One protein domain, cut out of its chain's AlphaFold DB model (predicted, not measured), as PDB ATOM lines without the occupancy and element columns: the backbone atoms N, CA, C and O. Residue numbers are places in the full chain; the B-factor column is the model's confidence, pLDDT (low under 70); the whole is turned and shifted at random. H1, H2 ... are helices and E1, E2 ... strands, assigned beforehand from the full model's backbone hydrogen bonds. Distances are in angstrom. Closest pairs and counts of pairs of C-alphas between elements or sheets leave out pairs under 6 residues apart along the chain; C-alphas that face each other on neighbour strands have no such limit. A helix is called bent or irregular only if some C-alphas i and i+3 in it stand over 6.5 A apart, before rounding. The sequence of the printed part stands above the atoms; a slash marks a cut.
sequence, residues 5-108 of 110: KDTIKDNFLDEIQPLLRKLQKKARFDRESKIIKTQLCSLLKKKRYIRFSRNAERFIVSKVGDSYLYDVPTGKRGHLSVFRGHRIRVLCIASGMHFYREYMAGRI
ATOM      1  N   LYS A   5      -0.235 -33.400 -26.371       87.62
ATOM      2  CA  LYS A   5      -1.034 -34.376 -27.130       87.62
ATOM      3  C   LYS A   5      -2.117 -33.748 -28.018       87.62
ATOM      4  O   LYS A   5      -2.532 -34.369 -28.985       87.62
ATOM      5  N   ASP A   6      -2.556 -32.534 -27.689       88.00
ATOM      6  CA  ASP A   6      -3.587 -31.811 -28.438       88.00
ATOM      7  C   ASP A   6      -2.965 -30.890 -29.505       88.00
ATOM      8  O   ASP A   6      -3.674 -30.117 -30.147       88.00
ATOM      9  N   THR A   7      -1.633 -30.902 -29.652       90.56
ATOM     10  CA  THR A   7      -0.908 -30.042 -30.593       90.56
ATOM     11  C   THR A   7      -0.351 -30.823 -31.765       90.56
ATOM     12  O   THR A   7       0.070 -31.969 -31.641       90.56
ATOM     13  N   ILE A   8      -0.322 -30.161 -32.912       93.44
ATOM     14  CA  ILE A   8       0.186 -30.698 -34.164       93.44
ATOM     15  C   ILE A   8       1.471 -29.941 -34.505       93.44
ATOM     16  O   ILE A   8       1.575 -28.727 -34.307       93.44
ATOM     17  N   LYS A   9       2.470 -30.656 -35.026       91.50
ATOM     18  CA  LYS A   9       3.721 -30.044 -35.481       91.50
ATOM     19  C   LYS A   9       3.440 -29.016 -36.582       91.50
ATOM     20  O   LYS A   9       2.731 -29.311 -37.542       91.50
ATOM     21  N   ASP A  10       4.028 -27.827 -36.462       90.25
ATOM     22  CA  ASP A  10       3.894 -26.785 -37.480       90.25
ATOM     23  C   ASP A  10       4.731 -27.099 -38.723       90.25
ATOM     24  O   ASP A  10       5.904 -26.748 -38.830       90.25
ATOM     25  N   ASN A  11       4.089 -27.784 -39.665       87.75
ATOM     26  CA  ASN A  11       4.613 -28.063 -40.997       87.75
ATOM     27  C   ASN A  11       3.854 -27.283 -42.086       87.75
ATOM     28  O   ASN A  11       4.015 -27.584 -43.267       87.75
ATOM     29  N   PHE A  12       3.024 -26.300 -41.716       89.94
ATOM     30  CA  PHE A  12       2.217 -25.560 -42.686       89.94
ATOM     31  C   PHE A  12       3.130 -24.715 -43.586       89.94
ATOM     32  O   PHE A  12       4.019 -24.017 -43.091       89.94
ATOM     33  N   LEU A  13       2.971 -24.864 -44.904       89.31
ATOM     34  CA  LEU A  13       3.833 -24.266 -45.923       89.31
ATOM     35  C   LEU A  13       3.266 -22.910 -46.334       89.31
ATOM     36  O   LEU A  13       2.343 -22.831 -47.136       89.31
ATOM     37  N   ASP A  14       3.827 -21.842 -45.781       90.25
ATOM     38  CA  ASP A  14       3.433 -20.473 -46.084       90.25
ATOM     39  C   ASP A  14       4.613 -19.506 -45.953       90.25
ATOM     40  O   ASP A  14       5.726 -19.891 -45.603       90.25
ATOM     41  N   GLU A  15       4.368 -18.220 -46.193       91.19
ATOM     42  CA  GLU A  15       5.373 -17.155 -46.089       91.19
ATOM     43  C   GLU A  15       5.974 -17.011 -44.673       91.19
ATOM     44  O   GLU A  15       7.061 -16.454 -44.506       91.19
ATOM     45  N   ILE A  16       5.285 -17.516 -43.642       92.81
ATOM     46  CA  ILE A  16       5.749 -17.501 -42.251       92.81
ATOM     47  C   ILE A  16       6.802 -18.595 -42.019       92.81
ATOM     48  O   ILE A  16       7.806 -18.347 -41.344       92.81
ATOM     49  N   GLN A  17       6.615 -19.791 -42.589       91.56
ATOM     50  CA  GLN A  17       7.483 -20.945 -42.340       91.56
ATOM     51  C   GLN A  17       8.982 -20.681 -42.619       91.56
ATOM     52  O   GLN A  17       9.806 -21.042 -41.771       91.56
ATOM     53  N   PRO A  18       9.397 -20.023 -43.724       93.44
ATOM     54  CA  PRO A  18      10.799 -19.676 -43.951       93.44
ATOM     55  C   PRO A  18      11.395 -18.796 -42.848       93.44
ATOM     56  O   PRO A  18      12.551 -18.994 -42.469       93.44
ATOM     57  N   LEU A  19      10.627 -17.842 -42.310       93.50
ATOM     58  CA  LEU A  19      11.082 -16.957 -41.234       93.50
ATOM     59  C   LEU A  19      11.251 -17.724 -39.917       93.50
ATOM     60  O   LEU A  19      12.254 -17.539 -39.228       93.50
ATOM     61  N   LEU A  20      10.321 -18.633 -39.605       92.25
ATOM     62  CA  LEU A  20      10.423 -19.509 -38.434       92.25
ATOM     63  C   LEU A  20      11.651 -20.418 -38.524       92.25
ATOM     64  O   LEU A  20      12.446 -20.471 -37.590       92.25
ATOM     65  N   ARG A  21      11.880 -21.053 -39.681       91.69
ATOM     66  CA  ARG A  21      13.066 -21.893 -39.912       91.69
ATOM     67  C   ARG A  21      14.369 -21.111 -39.753       91.69
ATOM     68  O   ARG A  21      15.328 -21.641 -39.197       91.69
ATOM     69  N   LYS A  22      14.422 -19.860 -40.226       92.19
ATOM     70  CA  LYS A  22      15.594 -18.990 -40.033       92.19
ATOM     71  C   LYS A  22      15.848 -18.708 -38.551       92.19
ATOM     72  O   LYS A  22      16.992 -18.804 -38.125       92.19
ATOM     73  N   LEU A  23      14.804 -18.422 -37.767       90.38
ATOM     74  CA  LEU A  23      14.932 -18.219 -36.317       90.38
ATOM     75  C   LEU A  23      15.364 -19.496 -35.585       90.38
ATOM     76  O   LEU A  23      16.267 -19.440 -34.760       90.38
ATOM     77  N   GLN A  24      14.781 -20.647 -35.919       88.12
ATOM     78  CA  GLN A  24      15.084 -21.930 -35.270       88.12
ATOM     79  C   GLN A  24      16.512 -22.424 -35.546       88.12
ATOM     80  O   GLN A  24      17.108 -23.093 -34.707       88.12
ATOM     81  N   LYS A  25      17.086 -22.083 -36.708       89.62
ATOM     82  CA  LYS A  25      18.482 -22.410 -37.046       89.62
ATOM     83  C   LYS A  25      19.508 -21.583 -36.264       89.62
ATOM     84  O   LYS A  25      20.679 -21.955 -36.223       89.62
ATOM     85  N   LYS A  26      19.112 -20.449 -35.681       85.81
ATOM     86  CA  LYS A  26      20.029 -19.562 -34.960       85.81
ATOM     87  C   LYS A  26      20.252 -20.076 -33.539       85.81
ATOM     88  O   LYS A  26      19.324 -20.188 -32.750       85.81
ATOM     89  N   ALA A  27      21.516 -20.318 -33.187       78.62
ATOM     90  CA  ALA A  27      21.895 -20.731 -31.834       78.62
ATOM     91  C   ALA A  27      21.794 -19.591 -30.799       78.62
ATOM     92  O   ALA A  27      21.652 -19.845 -29.605       78.62
ATOM     93  N   ARG A  28      21.895 -18.328 -31.241       84.56
ATOM     94  CA  ARG A  28      21.856 -17.133 -30.383       84.56
ATOM     95  C   ARG A  28      20.911 -16.087 -30.961       84.56
ATOM     96  O   ARG A  28      20.838 -15.918 -32.173       84.56
ATOM     97  N   PHE A  29      20.239 -15.351 -30.076       83.50
ATOM     98  CA  PHE A  29      19.326 -14.274 -30.455       83.50
ATOM     99  C   PHE A  29      20.095 -12.966 -30.706       83.50
ATOM    100  O   PHE A  29      20.195 -12.089 -29.846       83.50
ATOM    101  N   ASP A  30      20.696 -12.878 -31.887       89.19
ATOM    102  CA  ASP A  30      21.550 -11.781 -32.346       89.19
ATOM    103  C   ASP A  30      20.764 -10.647 -33.049       89.19
ATOM    104  O   ASP A  30      19.528 -10.600 -33.059       89.19
ATOM    105  N   ARG A  31      21.487  -9.681 -33.634       90.94
ATOM    106  CA  ARG A  31      20.890  -8.568 -34.393       90.94
ATOM    107  C   ARG A  31      20.081  -9.062 -35.597       90.94
ATOM    108  O   ARG A  31      19.020  -8.508 -35.870       90.94
ATOM    109  N   GLU A  32      20.543 -10.105 -36.279       91.38
ATOM    110  CA  GLU A  32      19.834 -10.692 -37.419       91.38
ATOM    111  C   GLU A  32      18.520 -11.344 -36.974       91.38
ATOM    112  O   GLU A  32      17.470 -11.107 -37.569       91.38
ATOM    113  N   SER A  33      18.539 -12.060 -35.851       90.56
ATOM    114  CA  SER A  33      17.352 -12.652 -35.230       90.56
ATOM    115  C   SER A  33      16.307 -11.589 -34.880       90.56
ATOM    116  O   SER A  33      15.111 -11.797 -35.087       90.56
ATOM    117  N   LYS A  34      16.736 -10.402 -34.418       91.44
ATOM    118  CA  LYS A  34      15.839  -9.252 -34.186       91.44
ATOM    119  C   LYS A  34      15.205  -8.729 -35.479       91.44
ATOM    120  O   LYS A  34      14.021  -8.380 -35.467       91.44
ATOM    121  N   ILE A  35      15.956  -8.688 -36.581       93.75
ATOM    122  CA  ILE A  35      15.443  -8.271 -37.897       93.75
ATOM    123  C   ILE A  35      14.411  -9.286 -38.396       93.75
ATOM    124  O   ILE A  35      13.286  -8.901 -38.715       93.75
ATOM    125  N   ILE A  36      14.747 -10.579 -38.370       93.62
ATOM    126  CA  ILE A  36      13.848 -11.663 -38.795       93.62
ATOM    127  C   ILE A  36      12.581 -11.676 -37.935       93.62
ATOM    128  O   ILE A  36      11.476 -11.756 -38.466       93.62
ATOM    129  N   LYS A  37      12.709 -11.521 -36.609       94.12
ATOM    130  CA  LYS A  37      11.559 -11.381 -35.704       94.12
ATOM    131  C   LYS A  37      10.686 -10.186 -36.085       94.12
ATOM    132  O   LYS A  37       9.465 -10.300 -36.072       94.12
ATOM    133  N   THR A  38      11.282  -9.036 -36.390       94.25
ATOM    134  CA  THR A  38      10.526  -7.837 -36.783       94.25
ATOM    135  C   THR A  38       9.749  -8.080 -38.076       94.25
ATOM    136  O   THR A  38       8.558  -7.774 -38.136       94.25
ATOM    137  N   GLN A  39      10.382  -8.699 -39.076       94.88
ATOM    138  CA  GLN A  39       9.726  -9.100 -40.325       94.88
ATOM    139  C   GLN A  39       8.575 -10.080 -40.069       94.88
ATOM    140  O   GLN A  39       7.468  -9.869 -40.565       94.88
ATOM    141  N   LEU A  40       8.811 -11.094 -39.234       94.88
ATOM    142  CA  LEU A  40       7.807 -12.070 -38.820       94.88
ATOM    143  C   LEU A  40       6.607 -11.381 -38.155       94.88
ATOM    144  O   LEU A  40       5.479 -11.568 -38.595       94.88
ATOM    145  N   CYS A  41       6.829 -10.528 -37.154       94.31
ATOM    146  CA  CYS A  41       5.760  -9.780 -36.484       94.31
ATOM    147  C   CYS A  41       4.942  -8.919 -37.456       94.31
ATOM    148  O   CYS A  41       3.719  -8.850 -37.336       94.31
ATOM    149  N   SER A  42       5.593  -8.264 -38.419       95.38
ATOM    150  CA  SER A  42       4.905  -7.470 -39.441       95.38
ATOM    151  C   SER A  42       4.050  -8.339 -40.364       95.38
ATOM    152  O   SER A  42       2.905  -7.985 -40.639       95.38
ATOM    153  N   LEU A  43       4.560  -9.496 -40.796       94.81
ATOM    154  CA  LEU A  43       3.811 -10.450 -41.615       94.81
ATOM    155  C   LEU A  43       2.593 -11.014 -40.866       94.81
ATOM    156  O   LEU A  43       1.492 -11.046 -41.407       94.81
ATOM    157  N   LEU A  44       2.770 -11.386 -39.598       94.50
ATOM    158  CA  LEU A  44       1.699 -11.906 -38.745       94.50
ATOM    159  C   LEU A  44       0.577 -10.883 -38.544       94.50
ATOM    160  O   LEU A  44      -0.599 -11.233 -38.620       94.50
ATOM    161  N   LYS A  45       0.927  -9.607 -38.342       94.25
ATOM    162  CA  LYS A  45      -0.054  -8.514 -38.275       94.25
ATOM    163  C   LYS A  45      -0.842  -8.376 -39.577       94.25
ATOM    164  O   LYS A  45      -2.060  -8.253 -39.523       94.25
ATOM    165  N   LYS A  46      -0.167  -8.432 -40.734       94.00
ATOM    166  CA  LYS A  46      -0.831  -8.397 -42.051       94.00
ATOM    167  C   LYS A  46      -1.800  -9.568 -42.228       94.00
ATOM    168  O   LYS A  46      -2.912  -9.362 -42.692       94.00
ATOM    169  N   LYS A  47      -1.419 -10.764 -41.767       92.56
ATOM    170  CA  LYS A  47      -2.273 -11.966 -41.746       92.56
ATOM    171  C   LYS A  47      -3.263 -12.008 -40.567       92.56
ATOM    172  O   LYS A  47      -3.799 -13.062 -40.254       92.56
ATOM    173  N   ARG A  48      -3.507 -10.875 -39.893       93.69
ATOM    174  CA  ARG A  48      -4.522 -10.710 -38.833       93.69
ATOM    175  C   ARG A  48      -4.352 -11.642 -37.624       93.69
ATOM    176  O   ARG A  48      -5.326 -11.957 -36.942       93.69
ATOM    177  N   TYR A  49      -3.122 -12.047 -37.312       96.25
ATOM    178  CA  TYR A  49      -2.849 -12.788 -36.082       96.25
ATOM    179  C   TYR A  49      -3.101 -11.888 -34.864       96.25
ATOM    180  O   TYR A  49      -2.621 -10.752 -34.804       96.25
ATOM    181  N   ILE A  50      -3.801 -12.410 -33.858       95.75
ATOM    182  CA  ILE A  50      -3.987 -11.723 -32.576       95.75
ATOM    183  C   ILE A  50      -2.723 -11.857 -31.729       95.75
ATOM    184  O   ILE A  50      -2.052 -12.886 -31.781       95.75
ATOM    185  N   ARG A  51      -2.413 -10.845 -30.915       95.12
ATOM    186  CA  ARG A  51      -1.286 -10.851 -29.968       95.12
ATOM    187  C   ARG A  51      -1.802 -10.912 -28.535       95.12
ATOM    188  O   ARG A  51      -2.746 -10.204 -28.198       95.12
ATOM    189  N   PHE A  52      -1.181 -11.731 -27.692       93.31
ATOM    190  CA  PHE A  52      -1.522 -11.828 -26.271       93.31
ATOM    191  C   PHE A  52      -0.339 -12.324 -25.435       93.31
ATOM    192  O   PHE A  52       0.576 -12.967 -25.949       93.31
ATOM    193  N   SER A  53      -0.383 -12.066 -24.128       91.12
ATOM    194  CA  SER A  53       0.661 -12.466 -23.179       91.12
ATOM    195  C   SER A  53       0.124 -13.471 -22.166       91.12
ATOM    196  O   SER A  53      -0.990 -13.326 -21.655       91.12
ATOM    197  N   ARG A  54       0.909 -14.502 -21.848       87.88
ATOM    198  CA  ARG A  54       0.545 -15.492 -20.825       87.88
ATOM    199  C   ARG A  54       1.782 -16.124 -20.198       87.88
ATOM    200  O   ARG A  54       2.862 -16.085 -20.774       87.88
ATOM    201  N   ASN A  55       1.605 -16.732 -19.030       85.06
ATOM    202  CA  ASN A  55       2.604 -17.623 -18.454       85.06
ATOM    203  C   ASN A  55       2.877 -18.798 -19.420       85.06
ATOM    204  O   ASN A  55       1.931 -19.412 -19.930       85.06
ATOM    205  N   ALA A  56       4.161 -19.075 -19.647       80.81
ATOM    206  CA  ALA A  56       4.702 -20.136 -20.481       80.81
ATOM    207  C   ALA A  56       4.067 -21.496 -20.182       80.81
ATOM    208  O   ALA A  56       3.764 -22.223 -21.113       80.81
ATOM    209  N   GLU A  57       3.754 -21.809 -18.923       81.00
ATOM    210  CA  GLU A  57       3.149 -23.094 -18.532       81.00
ATOM    211  C   GLU A  57       1.784 -23.355 -19.188       81.00
ATOM    212  O   GLU A  57       1.302 -24.483 -19.247       81.00
ATOM    213  N   ARG A  58       1.101 -22.308 -19.669       80.69
ATOM    214  CA  ARG A  58      -0.216 -22.450 -20.304       80.69
ATOM    215  C   ARG A  58      -0.134 -22.854 -21.780       80.69
ATOM    216  O   ARG A  58      -1.183 -23.222 -22.321       80.69
ATOM    217  N   PHE A  59       1.048 -22.778 -22.390       82.12
ATOM    218  CA  PHE A  59       1.305 -22.966 -23.817       82.12
ATOM    219  C   PHE A  59       2.506 -23.897 -24.036       82.12
ATOM    220  O   PHE A  59       3.368 -24.027 -23.181       82.12
ATOM    221  N   ILE A  60       2.563 -24.569 -25.188       85.00
ATOM    222  CA  ILE A  60       3.608 -25.580 -25.438       85.00
ATOM    223  C   ILE A  60       4.957 -24.943 -25.782       85.00
ATOM    224  O   ILE A  60       6.007 -25.461 -25.410       85.00
ATOM    225  N   VAL A  61       4.937 -23.803 -26.475       85.88
ATOM    226  CA  VAL A  61       6.154 -23.133 -26.940       85.88
ATOM    227  C   VAL A  61       6.582 -22.007 -26.004       85.88
ATOM    228  O   VAL A  61       5.757 -21.252 -25.484       85.88
ATOM    229  N   SER A  62       7.893 -21.880 -25.800       84.62
ATOM    230  CA  SER A  62       8.479 -20.896 -24.878       84.62
ATOM    231  C   SER A  62       9.684 -20.141 -25.443       84.62
ATOM    232  O   SER A  62      10.108 -19.156 -24.827       84.62
ATOM    233  N   LYS A  63      10.222 -20.561 -26.599       88.31
ATOM    234  CA  LYS A  63      11.318 -19.879 -27.299       88.31
ATOM    235  C   LYS A  63      10.780 -19.070 -28.472       88.31
ATOM    236  O   LYS A  63       9.821 -19.456 -29.133       88.31
ATOM    237  N   VAL A  64      11.402 -17.924 -28.733       89.62
ATOM    238  CA  VAL A  64      11.021 -17.059 -29.854       89.62
ATOM    239  C   VAL A  64      11.240 -17.792 -31.178       89.62
ATOM    240  O   VAL A  64      12.346 -18.253 -31.439       89.62
ATOM    241  N   GLY A  65      10.205 -17.852 -32.016       89.94
ATOM    242  CA  GLY A  65      10.238 -18.566 -33.296       89.94
ATOM    243  C   GLY A  65       9.777 -20.026 -33.224       89.94
ATOM    244  O   GLY A  65       9.643 -20.659 -34.268       89.94
ATOM    245  N   ASP A  66       9.481 -20.550 -32.032       92.00
ATOM    246  CA  ASP A  66       8.796 -21.835 -31.904       92.00
ATOM    247  C   ASP A  66       7.294 -21.663 -32.150       92.00
ATOM    248  O   ASP A  66       6.672 -20.676 -31.728       92.00
ATOM    249  N   SER A  67       6.708 -22.655 -32.815       94.75
ATOM    250  CA  SER A  67       5.303 -22.670 -33.200       94.75
ATOM    251  C   SER A  67       4.716 -24.080 -33.195       94.75
ATOM    252  O   SER A  67       5.427 -25.083 -33.244       94.75
ATOM    253  N   TYR A  68       3.391 -24.143 -33.125       94.44
ATOM    254  CA  TYR A  68       2.612 -25.368 -33.279       94.44
ATOM    255  C   TYR A  68       1.244 -25.048 -33.878       94.44
ATOM    256  O   TYR A  68       0.773 -23.906 -33.825       94.44
ATOM    257  N   LEU A  69       0.599 -26.069 -34.430       94.75
ATOM    258  CA  LEU A  69      -0.783 -25.998 -34.881       94.75
ATOM    259  C   LEU A  69      -1.706 -26.563 -33.805       94.75
ATOM    260  O   LEU A  69      -1.353 -27.493 -33.076       94.75
ATOM    261  N   TYR A  70      -2.888 -25.977 -33.693       94.62
ATOM    262  CA  TYR A  70      -3.858 -26.330 -32.671       94.62
ATOM    263  C   TYR A  70      -5.270 -26.252 -33.233       94.62
ATOM    264  O   TYR A  70      -5.675 -25.211 -33.754       94.62
ATOM    265  N   ASP A  71      -6.014 -27.342 -33.083       94.62
ATOM    266  CA  ASP A  71      -7.444 -27.373 -33.360       94.62
ATOM    267  C   ASP A  71      -8.177 -26.846 -32.133       94.62
ATOM    268  O   ASP A  71      -8.142 -27.443 -31.055       94.62
ATOM    269  N   VAL A  72      -8.790 -25.672 -32.265       94.06
ATOM    270  CA  VAL A  72      -9.404 -24.993 -31.125       94.06
ATOM    271  C   VAL A  72     -10.767 -25.623 -30.833       94.06
ATOM    272  O   VAL A  72     -11.683 -25.486 -31.646       94.06
ATOM    273  N   PRO A  73     -10.979 -26.228 -29.648       93.44
ATOM    274  CA  PRO A  73     -12.276 -26.800 -29.305       93.44
ATOM    275  C   PRO A  73     -13.374 -25.732 -29.280       93.44
ATOM    276  O   PRO A  73     -13.139 -24.595 -28.857       93.44
ATOM    277  N   THR A  74     -14.599 -26.103 -29.642       93.62
ATOM    278  CA  THR A  74     -15.765 -25.198 -29.645       93.62
ATOM    279  C   THR A  74     -16.028 -24.563 -28.272       93.62
ATOM    280  O   THR A  74     -16.378 -23.391 -28.184       93.62
ATOM    281  N   GLY A  75     -15.756 -25.286 -27.180       92.25
ATOM    282  CA  GLY A  75     -15.876 -24.791 -25.802       92.25
ATOM    283  C   GLY A  75     -14.700 -23.942 -25.287       92.25
ATOM    284  O   GLY A  75     -14.675 -23.590 -24.104       92.25
ATOM    285  N   LYS A  76     -13.689 -23.619 -26.111       91.31
ATOM    286  CA  LYS A  76     -12.476 -22.924 -25.640       91.31
ATOM    287  C   LYS A  76     -12.793 -21.525 -25.093       91.31
ATOM    288  O   LYS A  76     -13.533 -20.743 -25.690       91.31
ATOM    289  N   ARG A  77     -12.182 -21.176 -23.959       90.75
ATOM    290  CA  ARG A  77     -12.254 -19.844 -23.327       90.75
ATOM    291  C   ARG A  77     -10.899 -19.124 -23.383       90.75
ATOM    292  O   ARG A  77      -9.864 -19.756 -23.609       90.75
ATOM    293  N   GLY A  78     -10.905 -17.816 -23.121       90.25
ATOM    294  CA  GLY A  78      -9.707 -16.964 -23.106       90.25
ATOM    295  C   GLY A  78      -9.294 -16.491 -24.502       90.25
ATOM    296  O   GLY A  78     -10.110 -16.492 -25.409       90.25
ATOM    297  N   HIS A  79      -8.026 -16.122 -24.695       91.62
ATOM    298  CA  HIS A  79      -7.549 -15.467 -25.929       91.62
ATOM    299  C   HIS A  79      -7.848 -16.227 -27.230       91.62
ATOM    300  O   HIS A  79      -8.029 -15.606 -28.268       91.62
ATOM    301  N   LEU A  80      -7.927 -17.560 -27.182       93.50
ATOM    302  CA  LEU A  80      -8.199 -18.387 -28.362       93.50
ATOM    303  C   LEU A  80      -9.698 -18.593 -28.629       93.50
ATOM    304  O   LEU A  80     -10.050 -19.273 -29.585       93.50
ATOM    305  N   SER A  81     -10.597 -18.034 -27.810       94.12
ATOM    306  CA  SER A  81     -12.045 -18.198 -27.996       94.12
ATOM    307  C   SER A  81     -12.555 -17.627 -29.316       94.12
ATOM    308  O   SER A  81     -13.586 -18.066 -29.808       94.12
ATOM    309  N   VAL A  82     -11.839 -16.658 -29.889       94.75
ATOM    310  CA  VAL A  82     -12.167 -16.069 -31.194       94.75
ATOM    311  C   VAL A  82     -11.958 -17.044 -32.358       94.75
ATOM    312  O   VAL A  82     -12.448 -16.796 -33.448       94.75
ATOM    313  N   PHE A  83     -11.260 -18.160 -32.123       95.31
ATOM    314  CA  PHE A  83     -10.923 -19.161 -33.134       95.31
ATOM    315  C   PHE A  83     -11.614 -20.512 -32.906       95.31
ATOM    316  O   PHE A  83     -11.176 -21.522 -33.444       95.31
ATOM    317  N   ARG A  84     -12.658 -20.576 -32.071       94.75
ATOM    318  CA  ARG A  84     -13.389 -21.825 -31.778       94.75
ATOM    319  C   ARG A  84     -13.782 -22.561 -33.058       94.75
ATOM    320  O   ARG A  84     -14.327 -21.945 -33.968       94.75
ATOM    321  N   GLY A  85     -13.532 -23.867 -33.100       94.44
ATOM    322  CA  GLY A  85     -13.856 -24.724 -34.243       94.44
ATOM    323  C   GLY A  85     -12.889 -24.617 -35.424       94.44
ATOM    324  O   GLY A  85     -13.107 -25.297 -36.416       94.44
ATOM    325  N   HIS A  86     -11.837 -23.800 -35.325       94.62
ATOM    326  CA  HIS A  86     -10.885 -23.572 -36.411       94.62
ATOM    327  C   HIS A  86      -9.493 -24.083 -36.050       94.62
ATOM    328  O   HIS A  86      -9.121 -24.174 -34.870       94.62
ATOM    329  N   ARG A  87      -8.699 -24.357 -37.088       95.12
ATOM    330  CA  ARG A  87      -7.281 -24.667 -36.931       95.12
ATOM    331  C   ARG A  87      -6.474 -23.380 -36.937       95.12
ATOM    332  O   ARG A  87      -6.552 -22.568 -37.858       95.12
ATOM    333  N   ILE A  88      -5.648 -23.218 -35.911       95.50
ATOM    334  CA  ILE A  88      -4.772 -22.057 -35.776       95.50
ATOM    335  C   ILE A  88      -3.313 -22.466 -35.693       95.50
ATOM    336  O   ILE A  88      -2.980 -23.551 -35.217       95.50
ATOM    337  N   ARG A  89      -2.437 -21.540 -36.067       96.00
ATOM    338  CA  ARG A  89      -1.031 -21.562 -35.680       96.00
ATOM    339  C   ARG A  89      -0.841 -20.682 -34.455       96.00
ATOM    340  O   ARG A  89      -1.286 -19.536 -34.438       96.00
ATOM    341  N   VAL A  90      -0.149 -21.203 -33.448       94.88
ATOM    342  CA  VAL A  90       0.279 -20.459 -32.259       94.88
ATOM    343  C   VAL A  90       1.795 -20.389 -32.252       94.88
ATOM    344  O   VAL A  90       2.466 -21.392 -32.481       94.88
ATOM    345  N   LEU A  91       2.342 -19.206 -31.985       94.50
ATOM    346  CA  LEU A  91       3.779 -18.960 -32.048       94.50
ATOM    347  C   LEU A  91       4.242 -17.994 -30.963       94.50
ATOM    348  O   LEU A  91       3.534 -17.055 -30.601       94.50
ATOM    349  N   CYS A  92       5.434 -18.246 -30.426       93.69
ATOM    350  CA  CYS A  92       6.055 -17.413 -29.400       93.69
ATOM    351  C   CYS A  92       6.910 -16.328 -30.066       93.69
ATOM    352  O   CYS A  92       7.822 -16.621 -30.840       93.69
ATOM    353  N   ILE A  93       6.630 -15.062 -29.757       93.31
ATOM    354  CA  ILE A  93       7.283 -13.899 -30.380       93.31
ATOM    355  C   ILE A  93       8.165 -13.109 -29.410       93.31
ATOM    356  O   ILE A  93       9.038 -12.354 -29.850       93.31
ATOM    357  N   ALA A  94       7.986 -13.257 -28.098       88.50
ATOM    358  CA  ALA A  94       8.866 -12.629 -27.119       88.50
ATOM    359  C   ALA A  94       8.921 -13.402 -25.802       88.50
ATOM    360  O   ALA A  94       7.941 -14.014 -25.373       88.50
ATOM    361  N   SER A  95      10.071 -13.287 -25.143       84.19
ATOM    362  CA  SER A  95      10.248 -13.669 -23.748       84.19
ATOM    363  C   SER A  95      10.159 -12.415 -22.890       84.19
ATOM    364  O   SER A  95      10.963 -11.502 -23.066       84.19
ATOM    365  N   GLY A  96       9.146 -12.351 -22.028       76.44
ATOM    366  CA  GLY A  96       8.965 -11.267 -21.065       76.44
ATOM    367  C   GLY A  96       9.636 -11.572 -19.726       76.44
ATOM    368  O   GLY A  96      10.412 -12.521 -19.601       76.44
ATOM    369  N   MET A  97       9.307 -10.769 -18.713       75.81
ATOM    370  CA  MET A  97       9.789 -10.961 -17.344       75.81
ATOM    371  C   MET A  97       9.233 -12.263 -16.738       75.81
ATOM    372  O   MET A  97       8.076 -12.632 -16.966       75.81
ATOM    373  N   HIS A  98      10.058 -12.960 -15.953       81.81
ATOM    374  CA  HIS A  98       9.739 -14.263 -15.356       81.81
ATOM    375  C   HIS A  98       9.271 -15.305 -16.401       81.81
ATOM    376  O   HIS A  98       9.905 -15.530 -17.439       81.81
ATOM    377  N   PHE A  99       8.145 -15.961 -16.123       80.75
ATOM    378  CA  PHE A  99       7.556 -16.998 -16.961       80.75
ATOM    379  C   PHE A  99       6.605 -16.437 -18.022       80.75
ATOM    380  O   PHE A  99       5.994 -17.213 -18.748       80.75
ATOM    381  N   TYR A 100       6.460 -15.115 -18.159       86.94
ATOM    382  CA  TYR A 100       5.589 -14.556 -19.189       86.94
ATOM    383  C   TYR A 100       6.223 -14.651 -20.574       86.94
ATOM    384  O   TYR A 100       7.411 -14.386 -20.789       86.94
ATOM    385  N   ARG A 101       5.396 -15.037 -21.536       90.19
ATOM    386  CA  ARG A 101       5.711 -15.080 -22.957       90.19
ATOM    387  C   ARG A 101       4.649 -14.316 -23.716       90.19
ATOM    388  O   ARG A 101       3.484 -14.266 -23.312       90.19
ATOM    389  N   GLU A 102       5.077 -13.724 -24.815       93.75
ATOM    390  CA  GLU A 102       4.172 -13.125 -25.777       93.75
ATOM    391  C   GLU A 102       3.970 -14.073 -26.942       93.75
ATOM    392  O   GLU A 102       4.930 -14.563 -27.547       93.75
ATOM    393  N   TYR A 103       2.706 -14.275 -27.274       95.00
ATOM    394  CA  TYR A 103       2.266 -15.150 -28.333       95.00
ATOM    395  C   TYR A 103       1.527 -14.357 -29.395       95.00
ATOM    396  O   TYR A 103       0.890 -13.335 -29.113       95.00
ATOM    397  N   MET A 104       1.572 -14.869 -30.619       96.31
ATOM    398  CA  MET A 104       0.571 -14.536 -31.616       96.31
ATOM    399  C   MET A 104      -0.106 -15.805 -32.115       96.31
ATOM    400  O   MET A 104       0.511 -16.871 -32.163       96.31
ATOM    401  N   ALA A 105      -1.385 -15.683 -32.452       96.19
ATOM    402  CA  ALA A 105      -2.174 -16.780 -32.986       96.19
ATOM    403  C   ALA A 105      -3.057 -16.312 -34.138       96.19
ATOM    404  O   ALA A 105      -3.611 -15.214 -34.087       96.19
ATOM    405  N   GLY A 106      -3.195 -17.149 -35.155       96.06
ATOM    406  CA  GLY A 106      -3.996 -16.847 -36.333       96.06
ATOM    407  C   GLY A 106      -4.446 -18.118 -37.025       96.06
ATOM    408  O   GLY A 106      -3.854 -19.182 -36.840       96.06
ATOM    409  N   ARG A 107      -5.524 -17.992 -37.792       94.75
ATOM    410  CA  ARG A 107      -6.087 -19.067 -38.603       94.75
ATOM    411  C   ARG A 107      -5.123 -19.464 -39.722       94.75
ATOM    412  O   ARG A 107      -4.325 -18.641 -40.172       94.75
ATOM    413  N   ILE A 108      -5.174 -20.735 -40.113       90.19
ATOM    414  CA  ILE A 108      -4.408 -21.276 -41.250       90.19
ATOM    415  C   ILE A 108      -5.299 -21.987 -42.277       90.19
ATOM    416  O   ILE A 108      -4.795 -22.667 -43.161       90.19
TER     417      ILE A 108
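AT A GLANCE: This is residues 5 to 108 of the 110 residues of an uncharacterized protein of SAR202 cluster bacterium (UniProt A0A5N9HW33). A strongly twisted sheet of five strands is covered on one face by the long helix H2, which forms a helical hairpin with H1; H1 packs on H2, and the turn of this hairpin makes one end of the longest axis. The short helix H3 packs on the opposite face, and its link from E3 makes the other end of that axis. The printed part has 104 residues, with three named helices and five named strands in the order E1 H1 H2 E2 E3 H3 E4 E5; across the antiparallel sheet the order is E1 E3 E4 E5 E2. The class is mixed, and the whole is compact, with a radius of gyration of the C-alphas of 13.1 A and spans of 41 by 32 by 25 A.

HOW THE PARTS SIT: Start in the sheet with the hairpin of E4, residues 87 to 95, and E5, residues 100 to 107, antiparallel at 152 degrees, where N 91 and O 104 are 3.0 A apart. Beside E4 look for E3, residues 67 to 71, antiparallel at 146 degrees, with N 70 and O 88 at 2.9 A. Edge strand E1, residues 7 to 9, is antiparallel to E3 at 131 degrees, with N 8 and O 69 at 2.9 A. On the other side of E5 is edge strand E2, residues 50 to 55, antiparallel at 145 degrees, with N 52 and O 103 at 3.0 A. H2, residues 31 to 46, is on the sheet at a height of 10.2 A, over E4 and E5 and slantwise to the strands, at 37 degrees to E4 on the local plane; the closest C-alphas of H2 and E4 are those of Lys 37 and Ile 93, 7.3 A apart. H1, residues 16 to 24, is not on the sheet, but touches H2 at a shallow tilt of 24 degrees, opposite ways; their closest C-alphas, of Leu 23 and Ser 33, are 6.2 A apart. H3, residues 79 to 83, is on the opposite face at a height of 7.6 A, only just over E4, on which 3 of its 5 C-alphas fall. Every O i to N i+4 pair is within hydrogen-bond range in H1 and H2; in H3 it is 0 of 1, with 1 of 2 O i to N i+3 pairs.

IN THESE COORDINATES: Find C-alpha 7 at (-0.908, -30.042, -30.593), where E1 begins; it is 6.7 A long. H1 measures 12.5 A. H2 runs 23.0 A from C-alpha 31 at (20.890, -8.568, -34.393). E2 spans 16.7 A and E3 13.6 A. H3, 8.8 A, is irregular: C-alphas 79 and 82 are 7.0 A apart. E4 runs 24.5 A, and E5 23.1 A to C-alpha 107 at (-6.087, -19.067, -38.603).

THE WHOLE: The C-alphas farthest apart, of Arg 31 and Gly 75, are 41.1 A apart. The printed part has no cut. Look between E2 and E3 for the long link, 11 residues. The mean pLDDT of the printed part is 90.9, and no printed residue is under 70.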